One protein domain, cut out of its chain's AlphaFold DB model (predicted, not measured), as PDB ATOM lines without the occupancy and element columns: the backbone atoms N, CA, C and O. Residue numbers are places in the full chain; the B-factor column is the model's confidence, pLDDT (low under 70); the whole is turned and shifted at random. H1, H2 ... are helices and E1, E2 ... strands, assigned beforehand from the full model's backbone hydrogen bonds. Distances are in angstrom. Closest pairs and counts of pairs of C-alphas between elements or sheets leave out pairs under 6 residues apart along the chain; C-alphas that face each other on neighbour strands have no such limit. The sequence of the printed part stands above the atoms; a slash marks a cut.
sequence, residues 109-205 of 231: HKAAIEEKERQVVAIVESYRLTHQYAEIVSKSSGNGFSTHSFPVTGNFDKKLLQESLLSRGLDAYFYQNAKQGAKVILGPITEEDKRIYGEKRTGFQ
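What this domain is: This is residues 109 to 205 of the 231 residues of the protein "Potassium voltage-gated channel Shal-related subfamily D member 1" of Fistulifera solaris (UniProt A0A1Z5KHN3). The long helix H1 and shorter H2 cover one face of a small, strongly twisted sheet in two layers; H3 sits away beyond the end of E3. The 97 printed residues run H1, E1, H2, E2, E3, H3; the antiparallel sheet has the order E1, E3, E2. The class is mixed, the whole compact, with radius of gyration of the C-alphas 14.5 A and spans 49 by 35 by 22 A.

Where its parts are: H1, residues 109 to 139, begins at C-alpha (136.303, 100.536, 130.458) and is 45.7 A long. E1 is 148 to 152, H2 158 to 167, E2 170 to 178, E3 181 to 188. H3, 191 to 198, ends at C-alpha (115.020, 81.254, 109.066).

How they stand to each other: H1, with residues 119 to 130 alone, touches H2; the closest C-alphas, Ala 122 and Leu 161, are 4.5 A apart. Within hydrogen-bond range are N 150 and O 184 between E1 and E3, 2.8 A, and N 173 and O 185 in the hairpin E2 and E3, 2.9 A. In each helix every O i to N i+4 pair is within range.

The domain as a whole: Residues 138 to 143 and 198 to 203 stand free. The printed part has no cut and no long link. pLDDT is under 70 at 141 to 145, 179 to 180 and 191 to 205.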
ATOM      1  N   HIS A 109     137.644 100.275 129.935       94.38
ATOM      2  CA  HIS A 109     136.303 100.536 130.458       94.38
ATOM      3  C   HIS A 109     135.570 101.633 129.689       94.38
ATOM      4  O   HIS A 109     134.391 101.469 129.388       94.38
ATOM      5  N   LYS A 110     136.251 102.720 129.309       95.62
ATOM      6  CA  LYS A 110     135.655 103.756 128.452       95.62
ATOM      7  C   LYS A 110     135.227 103.190 127.102       95.62
ATOM      8  O   LYS A 110     134.095 103.416 126.694       95.62
ATOM      9  N   ALA A 111     136.075 102.387 126.460       93.81
ATOM     10  CA  ALA A 111     135.721 101.736 125.199       93.81
ATOM     11  C   ALA A 111     134.517 100.785 125.352       93.81
ATOM     12  O   ALA A 111     133.647 100.739 124.480       93.81
ATOM     13  N   ALA A 112     134.437 100.055 126.469       93.62
ATOM     14  CA  ALA A 112     133.300  99.191 126.775       93.62
ATOM     15  C   ALA A 112     132.004  99.986 127.016       93.62
ATOM     16  O   ALA A 112     130.944  99.577 126.542       93.62
ATOM     17  N   ILE A 113     132.077 101.125 127.712       93.75
ATOM     18  CA  ILE A 113     130.937 102.032 127.917       93.75
ATOM     19  C   ILE A 113     130.466 102.596 126.576       93.75
ATOM     20  O   ILE A 113     129.286 102.477 126.262       93.75
ATOM     21  N   GLU A 114     131.377 103.118 125.753       93.06
ATOM     22  CA  GLU A 114     131.046 103.658 124.429       93.06
ATOM     23  C   GLU A 114     130.376 102.608 123.528       93.06
ATOM     24  O   GLU A 114     129.465 102.920 122.762       93.06
ATOM     25  N   GLU A 115     130.798 101.343 123.607       93.69
ATOM     26  CA  GLU A 115     130.135 100.241 122.904       93.69
ATOM     27  C   GLU A 115     128.717  99.998 123.432       93.69
ATOM     28  O   GLU A 115     127.777  99.856 122.651       93.69
ATOM     29  N   LYS A 116     128.519 100.008 124.753       94.38
ATOM     30  CA  LYS A 116     127.183  99.861 125.344       94.38
ATOM     31  C   LYS A 116     126.262 101.025 124.994       94.38
ATOM     32  O   LYS A 116     125.091 100.797 124.699       94.38
ATOM     33  N   GLU A 117     126.781 102.244 124.942       92.94
ATOM     34  CA  GLU A 117     126.041 103.418 124.477       92.94
ATOM     35  C   GLU A 117     125.608 103.260 123.014       92.94
ATOM     36  O   GLU A 117     124.434 103.466 122.701       92.94
ATOM     37  N   ARG A 118     126.501 102.796 122.126       92.00
ATOM     38  CA  ARG A 118     126.153 102.488 120.725       92.00
ATOM     39  C   ARG A 118     125.027 101.460 120.613       92.00
ATOM     40  O   ARG A 118     124.173 101.590 119.731       92.00
ATOM     41  N   GLN A 119     125.016 100.454 121.488       92.81
ATOM     42  CA  GLN A 119     123.963  99.437 121.528       92.81
ATOM     43  C   GLN A 119     122.620 100.031 121.974       92.81
ATOM     44  O   GLN A 119     121.589  99.765 121.357       92.81
ATOM     45  N   VAL A 120     122.625 100.886 123.002       91.69
ATOM     46  CA  VAL A 120     121.419 101.593 123.465       91.69
ATOM     47  C   VAL A 120     120.850 102.479 122.357       91.69
ATOM     48  O   VAL A 120     119.655 102.390 122.073       91.69
ATOM     49  N   VAL A 121     121.689 103.281 121.687       91.31
ATOM     50  CA  VAL A 121     121.243 104.152 120.585       91.31
ATOM     51  C   VAL A 121     120.632 103.322 119.456       91.31
ATOM     52  O   VAL A 121     119.557 103.667 118.975       91.31
ATOM     53  N   ALA A 122     121.248 102.198 119.075       89.88
ATOM     54  CA  ALA A 122     120.710 101.305 118.047       89.88
ATOM     55  C   ALA A 122     119.297 100.796 118.386       89.88
ATOM     56  O   ALA A 122     118.389 100.844 117.553       89.88
ATOM     57  N   ILE A 123     119.090 100.338 119.625       91.31
ATOM     58  CA  ILE A 123     117.790  99.823 120.071       91.31
ATOM     59  C   ILE A 123     116.748 100.946 120.097       91.31
ATOM     60  O   ILE A 123     115.646 100.765 119.574       91.31
ATOM     61  N   VAL A 124     117.081 102.108 120.663       92.62
ATOM     62  CA  VAL A 124     116.171 103.265 120.735       92.62
ATOM     63  C   VAL A 124     115.790 103.754 119.336       92.62
ATOM     64  O   VAL A 124     114.606 103.946 119.051       92.62
ATOM     65  N   GLU A 125     116.764 103.876 118.433       92.75
ATOM     66  CA  GLU A 125     116.524 104.285 117.049       92.75
ATOM     67  C   GLU A 125     115.637 103.284 116.304       92.75
ATOM     68  O   GLU A 125     114.752 103.701 115.557       92.75
ATOM     69  N   SER A 126     115.775 101.977 116.555       92.31
ATOM     70  CA  SER A 126     114.887 100.975 115.951       92.31
ATOM     71  C   SER A 126     113.411 101.200 116.312       92.31
ATOM     72  O   SER A 126     112.543 101.091 115.443       92.31
ATOM     73  N   TYR A 127     113.110 101.574 117.564       92.44
ATOM     74  CA  TYR A 127     111.747 101.902 117.994       92.44
ATOM     75  C   TYR A 127     111.243 103.172 117.313       92.44
ATOM     76  O   TYR A 127     110.142 103.174 116.761       92.44
ATOM     77  N   ARG A 128     112.066 104.229 117.309       94.25
ATOM     78  CA  ARG A 128     111.730 105.508 116.672       94.25
ATOM     79  C   ARG A 128     111.403 105.320 115.190       94.25
ATOM     80  O   ARG A 128     110.386 105.814 114.711       94.25
ATOM     81  N   LEU A 129     112.253 104.587 114.475       92.56
ATOM     82  CA  LEU A 129     112.113 104.311 113.049       92.56
ATOM     83  C   LEU A 129     110.887 103.447 112.740       92.56
ATOM     84  O   LEU A 129     110.139 103.758 111.816       92.56
ATOM     85  N   THR A 130     110.648 102.404 113.539       88.69
ATOM     86  CA  THR A 130     109.469 101.540 113.380       88.69
ATOM     87  C   THR A 130     108.178 102.338 113.543       88.69
ATOM     88  O   THR A 130     107.263 102.203 112.732       88.69
ATOM     89  N   HIS A 131     108.123 103.218 114.546       89.56
ATOM     90  CA  HIS A 131     106.975 104.091 114.767       89.56
ATOM     91  C   HIS A 131     106.735 105.030 113.576       89.56
ATOM     92  O   HIS A 131     105.628 105.084 113.047       89.56
ATOM     93  N   GLN A 132     107.779 105.723 113.103       91.69
ATOM     94  CA  GLN A 132     107.666 106.622 111.948       91.69
ATOM     95  C   GLN A 132     107.229 105.888 110.675       91.69
ATOM     96  O   GLN A 132     106.419 106.404 109.905       91.69
ATOM     97  N   TYR A 133     107.736 104.675 110.454       89.25
ATOM     98  CA  TYR A 133     107.318 103.847 109.329       89.25
ATOM     99  C   TYR A 133     105.830 103.479 109.421       89.25
ATOM    100  O   TYR A 133     105.091 103.667 108.453       89.25
ATOM    101  N   ALA A 134     105.368 103.019 110.589       85.38
ATOM    102  CA  ALA A 134     103.967 102.669 110.814       85.38
ATOM    103  C   ALA A 134     103.022 103.864 110.592       85.38
ATOM    104  O   ALA A 134     101.977 103.712 109.958       85.38
ATOM    105  N   GLU A 135     103.406 105.067 111.033       87.94
ATOM    106  CA  GLU A 135     102.630 106.288 110.791       87.94
ATOM    107  C   GLU A 135     102.469 106.596 109.297       87.94
ATOM    108  O   GLU A 135     101.366 106.926 108.854       87.94
ATOM    109  N   ILE A 136     103.537 106.469 108.504       87.81
ATOM    110  CA  ILE A 136     103.493 106.714 107.053       87.81
ATOM    111  C   ILE A 136     102.599 105.686 106.355       87.81
ATOM    112  O   ILE A 136     101.771 106.050 105.514       87.81
ATOM    113  N   VAL A 137     102.738 104.407 106.714       84.06
ATOM    114  CA  VAL A 137     101.932 103.333 106.124       84.06
ATOM    115  C   VAL A 137     100.459 103.485 106.501       84.06
ATOM    116  O   VAL A 137      99.610 103.356 105.627       84.06
ATOM    117  N   SER A 138     100.139 103.863 107.744       81.38
ATOM    118  CA  SER A 138      98.746 104.070 108.180       81.38
ATOM    119  C   SER A 138      98.009 105.166 107.399       81.38
ATOM    120  O   SER A 138      96.796 105.096 107.219       81.38
ATOM    121  N   LYS A 139      98.743 106.170 106.902       82.81
ATOM    122  CA  LYS A 139      98.205 107.284 106.104       82.81
ATOM    123  C   LYS A 139      98.140 106.970 104.609       82.81
ATOM    124  O   LYS A 139      97.545 107.732 103.851       82.81
ATOM    125  N   SER A 140      98.757 105.874 104.175       73.50
ATOM    126  CA  SER A 140      98.847 105.485 102.771       73.50
ATOM    127  C   SER A 140      97.765 104.450 102.450       73.50
ATOM    128  O   SER A 140      97.812 103.330 102.940       73.50
ATOM    129  N   SER A 141      96.805 104.774 101.578       57.47
ATOM    130  CA  SER A 141      95.695 103.872 101.196       57.47
ATOM    131  C   SER A 141      96.100 102.685 100.296       57.47
ATOM    132  O   SER A 141      95.243 102.040  99.694       57.47
ATOM    133  N   GLY A 142      97.399 102.413 100.143       57.19
ATOM    134  CA  GLY A 142      97.934 101.398  99.237       57.19
ATOM    135  C   GLY A 142      98.362 100.133  99.976       57.19
ATOM    136  O   GLY A 142      99.253 100.179 100.815       57.19
ATOM    137  N   ASN A 143      97.795  98.987  99.594       53.66
ATOM    138  CA  ASN A 143      98.098  97.661 100.152       53.66
ATOM    139  C   ASN A 143      99.424  97.071  99.606       53.66
ATOM    140  O   ASN A 143      99.490  95.912  99.198       53.66
ATOM    141  N   GLY A 144     100.466  97.902  99.490       57.91
ATOM    142  CA  GLY A 144     101.681  97.598  98.733       57.91
ATOM    143  C   GLY A 144     102.969  97.677  99.549       57.91
ATOM    144  O   GLY A 144     103.121  98.524 100.428       57.91
ATOM    145  N   PHE A 145     103.926  96.819  99.186       65.44
ATOM    146  CA  PHE A 145     105.326  96.906  99.603       65.44
ATOM    147  C   PHE A 145     105.859  98.320  99.319       65.44
ATOM    148  O   PHE A 145     105.976  98.715  98.157       65.44
ATOM    149  N   SER A 146     106.155  99.088 100.370       76.94
ATOM    150  CA  SER A 146     106.692 100.446 100.249       76.94
ATOM    151  C   SER A 146     107.944 100.608 101.097       76.94
ATOM    152  O   SER A 146     107.998 100.174 102.250       76.94
ATOM    153  N   THR A 147     108.966 101.218 100.502       83.50
ATOM    154  CA  THR A 147     110.200 101.573 101.194       83.50
ATOM    155  C   THR A 147     110.246 103.074 101.435       83.50
ATOM    156  O   THR A 147     109.850 103.861 100.576       83.50
ATOM    157  N   HIS A 148     110.737 103.476 102.604       86.44
ATOM    158  CA  HIS A 148     110.797 104.878 103.025       86.44
ATOM    159  C   HIS A 148     112.178 105.207 103.578       86.44
ATOM    160  O   HIS A 148     112.812 104.375 104.226       86.44
ATOM    161  N   SER A 149     112.659 106.418 103.297       90.25
ATOM    162  CA  SER A 149     113.960 106.890 103.770       90.25
ATOM    163  C   SER A 149     113.799 107.743 105.023       90.25
ATOM    164  O   SER A 149     113.045 108.713 105.019       90.25
ATOM    165  N   PHE A 150     114.557 107.412 106.065       90.56
ATOM    166  CA  PHE A 150     114.552 108.109 107.344       90.56
ATOM    167  C   PHE A 150     115.946 108.634 107.677       90.56
ATOM    168  O   PHE A 150     116.935 107.939 107.422       90.56
ATOM    169  N   PRO A 151     116.058 109.837 108.264       91.81
ATOM    170  CA  PRO A 151     117.309 110.272 108.861       91.81
ATOM    171  C   PRO A 151     117.628 109.402 110.082       91.81
ATOM    172  O   PRO A 151     116.726 109.024 110.835       91.81
ATOM    173  N   VAL A 152     118.912 109.114 110.282       88.56
ATOM    174  CA  VAL A 152     119.429 108.435 111.474       88.56
ATOM    175  C   VAL A 152     120.533 109.297 112.064       88.56
ATOM    176  O   VAL A 152     121.359 109.849 111.333       88.56
ATOM    177  N   THR A 153     120.533 109.442 113.382       80.25
ATOM    178  CA  THR A 153     121.477 110.295 114.103       80.25
ATOM    179  C   THR A 153     122.169 109.509 115.209       80.25
ATOM    180  O   THR A 153     121.654 108.515 115.710       80.25
ATOM    181  N   GLY A 154     123.362 109.966 115.586       76.56
ATOM    182  CA  GLY A 154     124.161 109.338 116.635       76.56
ATOM    183  C   GLY A 154     125.115 108.257 116.129       76.56
ATOM    184  O   GLY A 154     125.078 107.835 114.974       76.56
ATOM    185  N   ASN A 155     126.016 107.848 117.019       83.62
ATOM    186  CA  ASN A 155     126.901 106.711 116.813       83.62
ATOM    187  C   ASN A 155     126.214 105.475 117.397       83.62
ATOM    188  O   ASN A 155     125.907 105.455 118.588       83.62
ATOM    189  N   PHE A 156     125.944 104.471 116.572       88.12
ATOM    190  CA  PHE A 156     125.186 103.288 116.970       88.12
ATOM    191  C   PHE A 156     125.757 102.024 116.344       88.12
ATOM    192  O   PHE A 156     126.398 102.056 115.290       88.12
ATOM    193  N   ASP A 157     125.484 100.895 116.991       88.69
ATOM    194  CA  ASP A 157     125.777  99.586 116.425       88.69
ATOM    195  C   ASP A 157     124.803  99.312 115.267       88.69
ATOM    196  O   ASP A 157     123.611  99.063 115.455       88.69
ATOM    197  N   LYS A 158     125.325  99.384 114.038       86.06
ATOM    198  CA  LYS A 158     124.545  99.187 112.809       86.06
ATOM    199  C   LYS A 158     123.957  97.781 112.707       86.06
ATOM    200  O   LYS A 158     122.852  97.632 112.192       86.06
ATOM    201  N   LYS A 159     124.691  96.767 113.174       87.44
ATOM    202  CA  LYS A 159     124.246  95.373 113.122       87.44
ATOM    203  C   LYS A 159     123.087  95.178 114.093       87.44
ATOM    204  O   LYS A 159     122.041  94.668 113.701       87.44
ATOM    205  N   LEU A 160     123.240  95.669 115.322       89.00
ATOM    206  CA  LEU A 160     122.182  95.587 116.325       89.00
ATOM    207  C   LEU A 160     120.940  96.397 115.931       89.00
ATOM    208  O   LEU A 160     119.818  95.957 116.186       89.00
ATOM    209  N   LEU A 161     121.116  97.558 115.287       88.62
ATOM    210  CA  LEU A 161     120.003  98.358 114.766       88.62
ATOM    211  C   LEU A 161     119.168  97.534 113.783       88.62
ATOM    212  O   LEU A 161     117.944  97.507 113.888       88.62
ATOM    213  N   GLN A 162     119.821  96.838 112.854       86.00
ATOM    214  CA  GLN A 162     119.130  96.004 111.884       86.00
ATOM    215  C   GLN A 162     118.438  94.804 112.536       86.00
ATOM    216  O   GLN A 162     117.260  94.589 112.279       86.00
ATOM    217  N   GLU A 163     119.118  94.048 113.402       86.62
ATOM    218  CA  GLU A 163     118.501  92.929 114.134       86.62
ATOM    219  C   GLU A 163     117.269  93.399 114.934       86.62
ATOM    220  O   GLU A 163     116.221  92.743 114.974       86.62
ATOM    221  N   SER A 164     117.357  94.599 115.511       89.12
ATOM    222  CA  SER A 164     116.248  95.236 116.215       89.12
ATOM    223  C   SER A 164     115.103  95.630 115.271       89.12
ATOM    224  O   SER A 164     113.939  95.426 115.613       89.12
ATOM    225  N   LEU A 165     115.384  96.150 114.077       88.75
ATOM    226  CA  LEU A 165     114.354  96.439 113.070       88.75
ATOM    227  C   LEU A 165     113.683  95.155 112.558       88.75
ATOM    228  O   LEU A 165     112.455  95.091 112.491       88.75
ATOM    229  N   LEU A 166     114.468  94.102 112.308       86.19
ATOM    230  CA  LEU A 166     113.978  92.808 111.827       86.19
ATOM    231  C   LEU A 166     113.030  92.152 112.826       86.19
ATOM    232  O   LEU A 166     111.937  91.723 112.462       86.19
ATOM    233  N   SER A 167     113.397  92.140 114.110       83.62
ATOM    234  CA  SER A 167     112.507  91.653 115.176       83.62
ATOM    235  C   SER A 167     111.202  92.453 115.300       83.62
ATOM    236  O   SER A 167     110.234  91.958 115.872       83.62
ATOM    237  N   ARG A 168     111.150  93.665 114.730       85.00
ATOM    238  CA  ARG A 168     109.970  94.541 114.666       85.00
ATOM    239  C   ARG A 168     109.243  94.484 113.316       85.00
ATOM    240  O   ARG A 168     108.311  95.251 113.102       85.00
ATOM    241  N   GLY A 169     109.631  93.576 112.419       81.81
ATOM    242  CA  GLY A 169     108.962  93.366 111.133       81.81
ATOM    243  C   GLY A 169     109.426  94.284 109.997       81.81
ATOM    244  O   GLY A 169     108.765  94.330 108.958       81.81
ATOM    245  N   LEU A 170     110.547  94.991 110.170       85.12
ATOM    246  CA  LEU A 170     111.130  95.875 109.158       85.12
ATOM    247  C   LEU A 170     112.536  95.426 108.772       85.12
ATOM    248  O   LEU A 170     113.322  95.047 109.633       85.12
ATOM    249  N   ASP A 171     112.883  95.541 107.495       85.50
ATOM    250  CA  ASP A 171     114.264  95.382 107.035       85.50
ATOM    251  C   ASP A 171     114.885  96.736 106.666       85.50
ATOM    252  O   ASP A 171     114.199  97.663 106.218       85.50
ATOM    253  N   ALA A 172     116.198  96.844 106.862       85.00
ATOM    254  CA  ALA A 172     117.011  98.000 106.516       85.00
ATOM    255  C   ALA A 172     117.779  97.734 105.213       85.00
ATOM    256  O   ALA A 172     118.910  97.257 105.215       85.00
ATOM    257  N   TYR A 173     117.169  98.098 104.084       78.75
ATOM    258  CA  TYR A 173     117.690  97.815 102.742       78.75
ATOM    259  C   TYR A 173     118.953  98.597 102.382       78.75
ATOM    260  O   TYR A 173     119.770  98.134 101.586       78.75
ATOM    261  N   PHE A 174     119.095  99.819 102.896       80.12
ATOM    262  CA  PHE A 174     120.216 100.682 102.540       80.12
ATOM    263  C   PHE A 174     120.550 101.654 103.662       80.12
ATOM    264  O   PHE A 174     119.655 102.270 104.236       80.12
ATOM    265  N   TYR A 175     121.843 101.840 103.918       83.00
ATOM    266  CA  TYR A 175     122.367 102.874 104.802       83.00
ATOM    267  C   TYR A 175     123.309 103.779 104.013       83.00
ATOM    268  O   TYR A 175     124.237 103.299 103.364       83.00
ATOM    269  N   GLN A 176     123.103 105.088 104.110       80.62
ATOM    270  CA  GLN A 176     123.956 106.084 103.479       80.62
ATOM    271  C   GLN A 176     124.443 107.083 104.513       80.62
ATOM    272  O   GLN A 176     123.634 107.723 105.179       80.62
ATOM    273  N   ASN A 177     125.758 107.276 104.593       79.06
ATOM    274  CA  ASN A 177     126.343 108.380 105.344       79.06
ATOM    275  C   ASN A 177     126.798 109.470 104.367       79.06
ATOM    276  O   ASN A 177     127.682 109.236 103.544       79.06
ATOM    277  N   ALA A 178     126.170 110.642 104.418       75.25
ATOM    278  CA  ALA A 178     126.491 111.775 103.555       75.25
ATOM    279  C   ALA A 178     126.801 113.020 104.394       75.25
ATOM    280  O   ALA A 178     126.403 113.115 105.552       75.25
ATOM    281  N   LYS A 179     127.436 114.033 103.784       69.62
ATOM    282  CA  LYS A 179     127.699 115.337 104.434       69.62
ATOM    283  C   LYS A 179     126.434 116.014 104.992       69.62
ATOM    284  O   LYS A 179     126.539 116.871 105.856       69.62
ATOM    285  N   GLN A 180     125.259 115.637 104.489       68.44
ATOM    286  CA  GLN A 180     123.945 116.158 104.884       68.44
ATOM    287  C   GLN A 180     123.273 115.332 106.003       68.44
ATOM    288  O   GLN A 180     122.127 115.604 106.347       68.44
ATOM    289  N   GLY A 181     123.957 114.319 106.547       77.94
ATOM    290  CA  GLY A 181     123.447 113.414 107.579       77.94
ATOM    291  C   GLY A 181     123.284 111.975 107.089       77.94
ATOM    292  O   GLY A 181     123.193 111.711 105.884       77.94
ATOM    293  N   ALA A 182     123.261 111.036 108.035       85.69
ATOM    294  CA  ALA A 182     123.048 109.628 107.743       85.69
ATOM    295  C   ALA A 182     121.561 109.327 107.514       85.69
ATOM    296  O   ALA A 182     120.681 109.913 108.149       85.69
ATOM    297  N   LYS A 183     121.276 108.411 106.590       88.25
ATOM    298  CA  LYS A 183     119.920 107.973 106.251       88.25
ATOM    299  C   LYS A 183     119.856 106.461 106.123       88.25
ATOM    300  O   LYS A 183     120.814 105.832 105.675       88.25
ATOM    301  N   VAL A 184     118.701 105.901 106.457       88.88
ATOM    302  CA  VAL A 184     118.375 104.487 106.269       88.88
ATOM    303  C   VAL A 184     117.108 104.351 105.433       88.88
ATOM    304  O   VAL A 184     116.188 105.158 105.563       88.88
ATOM    305  N   ILE A 185     117.066 103.365 104.541       87.00
ATOM    306  CA  ILE A 185     115.873 103.000 103.774       87.00
ATOM    307  C   ILE A 185     115.276 101.746 104.402       87.00
ATOM    308  O   ILE A 185     115.946 100.717 104.457       87.00
ATOM    309  N   LEU A 186     114.026 101.843 104.852       88.62
ATOM    310  CA  LEU A 186     113.304 100.767 105.531       88.62
ATOM    311  C   LEU A 186     112.120 100.292 104.703       88.62
ATOM    312  O   LEU A 186     111.503 101.096 104.005       88.62
ATOM    313  N   GLY A 187     111.769  99.018 104.821       84.50
ATOM    314  CA  GLY A 187     110.550  98.441 104.255       84.50
ATOM    315  C   GLY A 187     110.139  97.164 104.989       84.50
ATOM    316  O   GLY A 187     110.822  96.760 105.930       84.50
ATOM    317  N   PRO A 188     109.023  96.535 104.594       83.19
ATOM    318  CA  PRO A 188     108.540  95.332 105.254       83.19
ATOM    319  C   PRO A 188     109.388  94.125 104.839       83.19
ATOM    320  O   PRO A 188     109.846  94.049 103.704       83.19
ATOM    321  N   ILE A 189     109.553  93.155 105.736       77.50
ATOM    322  CA  ILE A 189     110.294  91.917 105.443       77.50
ATOM    323  C   ILE A 189     109.567  91.123 104.342       77.50
ATOM    324  O   ILE A 189     108.371  90.842 104.466       77.50
ATOM    325  N   THR A 190     110.272  90.729 103.279       70.38
ATOM    326  CA  THR A 190     109.703  89.898 102.201       70.38
ATOM    327  C   THR A 190     109.753  88.399 102.530       70.38
ATOM    328  O   THR A 190     110.492  87.954 103.403       70.38
ATOM    329  N   GLU A 191     108.976  87.571 101.821       61.56
ATOM    330  CA  GLU A 191     109.036  86.100 101.967       61.56
ATOM    331  C   GLU A 191     110.405  85.508 101.578       61.56
ATOM    332  O   GLU A 191     110.797  84.449 102.070       61.56
ATOM    333  N   GLU A 192     111.151  86.200 100.716       60.41
ATOM    334  CA  GLU A 192     112.522  85.844 100.345       60.41
ATOM    335  C   GLU A 192     113.484  86.135 101.509       60.41
ATOM    336  O   GLU A 192     114.273  85.268 101.887       60.41
ATOM    337  N   ASP A 193     113.303  87.278 102.178       57.50
ATOM    338  CA  ASP A 193     114.027  87.644 103.400       57.50
ATOM    339  C   ASP A 193     113.739  86.642 104.537       57.50
ATOM    340  O   ASP A 193     114.656  86.170 105.210       57.50
ATOM    341  N   LYS A 194     112.481  86.206 104.716       54.62
ATOM    342  CA  LYS A 194     112.101  85.214 105.746       54.62
ATOM    343  C   LYS A 194     112.810  83.863 105.589       54.62
ATOM    344  O   LYS A 194     113.157  83.250 106.599       54.62
ATOM    345  N   ARG A 195     113.053  83.396 104.355       52.72
ATOM    346  CA  ARG A 195     113.840  82.168 104.106       52.72
ATOM    347  C   ARG A 195     115.314  82.351 104.466       52.72
ATOM    348  O   ARG A 195     115.907  81.446 105.040       52.72
ATOM    349  N   ILE A 196     115.874  83.525 104.177       51.47
ATOM    350  CA  ILE A 196     117.271  83.870 104.474       51.47
ATOM    351  C   ILE A 196     117.503  84.006 105.990       51.47
ATOM    352  O   ILE A 196     118.547  83.582 106.480       51.47
ATOM    353  N   TYR A 197     116.535  84.538 106.745       50.88
ATOM    354  CA  TYR A 197     116.632  84.688 108.206       50.88
ATOM    355  C   TYR A 197     116.250  83.417 108.998       50.88
ATOM    356  O   TYR A 197     116.713  83.245 110.128       50.88
ATOM    357  N   GLY A 198     115.430  82.518 108.434       43.47
ATOM    358  CA  GLY A 198     115.020  81.254 109.066       43.47
ATOM    359  C   GLY A 198     116.106  80.168 109.087       43.47
ATOM    360  O   GLY A 198     116.169  79.366 110.021       43.47
ATOM    361  N   GLU A 199     117.010  80.167 108.106       45.25
ATOM    362  CA  GLU A 199     118.242  79.378 108.145       45.25
ATOM    363  C   GLU A 199     119.313  80.182 108.887       45.25
ATOM    364  O   GLU A 199     119.925  81.071 108.305       45.25
ATOM    365  N   LYS A 200     119.533  79.903 110.183       45.19
ATOM    366  CA  LYS A 200     120.574  80.539 111.021       45.19
ATOM    367  C   LYS A 200     121.877  80.770 110.236       45.19
ATOM    368  O   LYS A 200     122.710  79.872 110.129       45.19
ATOM    369  N   ARG A 201     122.087  81.991 109.740       41.84
ATOM    370  CA  ARG A 201     123.330  82.413 109.091       41.84
ATOM    371  C   ARG A 201     123.943  83.583 109.839       41.84
ATOM    372  O   ARG A 201     123.710  84.753 109.557       41.84
ATOM    373  N   THR A 202     124.826  83.230 110.763       36.09
ATOM    374  CA  THR A 202     125.996  84.039 111.088       36.09
ATOM    375  C   THR A 202     126.828  84.203 109.809       36.09
ATOM    376  O   THR A 202     127.561  83.287 109.446       36.09
ATOM    377  N   GLY A 203     126.703  85.324 109.091       34.25
ATOM    378  CA  GLY A 203     127.711  85.691 108.084       34.25
ATOM    379  C   GLY A 203     127.262  86.011 106.658       34.25
ATOM    380  O   GLY A 203     128.063  85.800 105.752       34.25
ATOM    381  N   PHE A 204     126.072  86.575 106.416       31.66
ATOM    382  CA  PHE A 204     125.934  87.398 105.205       31.66
ATOM    383  C   PHE A 204     126.533  88.780 105.452       31.66
ATOM    384  O   PHE A 204     126.010  89.602 106.200       31.66
ATOM    385  N   GLN A 205     127.698  88.978 104.845       34.91
ATOM    386  CA  GLN A 205     128.415  90.234 104.785       34.91
ATOM    387  C   GLN A 205     127.595  91.214 103.943       34.91
ATOM    388  O   GLN A 205     127.427  91.044 102.737       34.91
TER     389      GLN A 205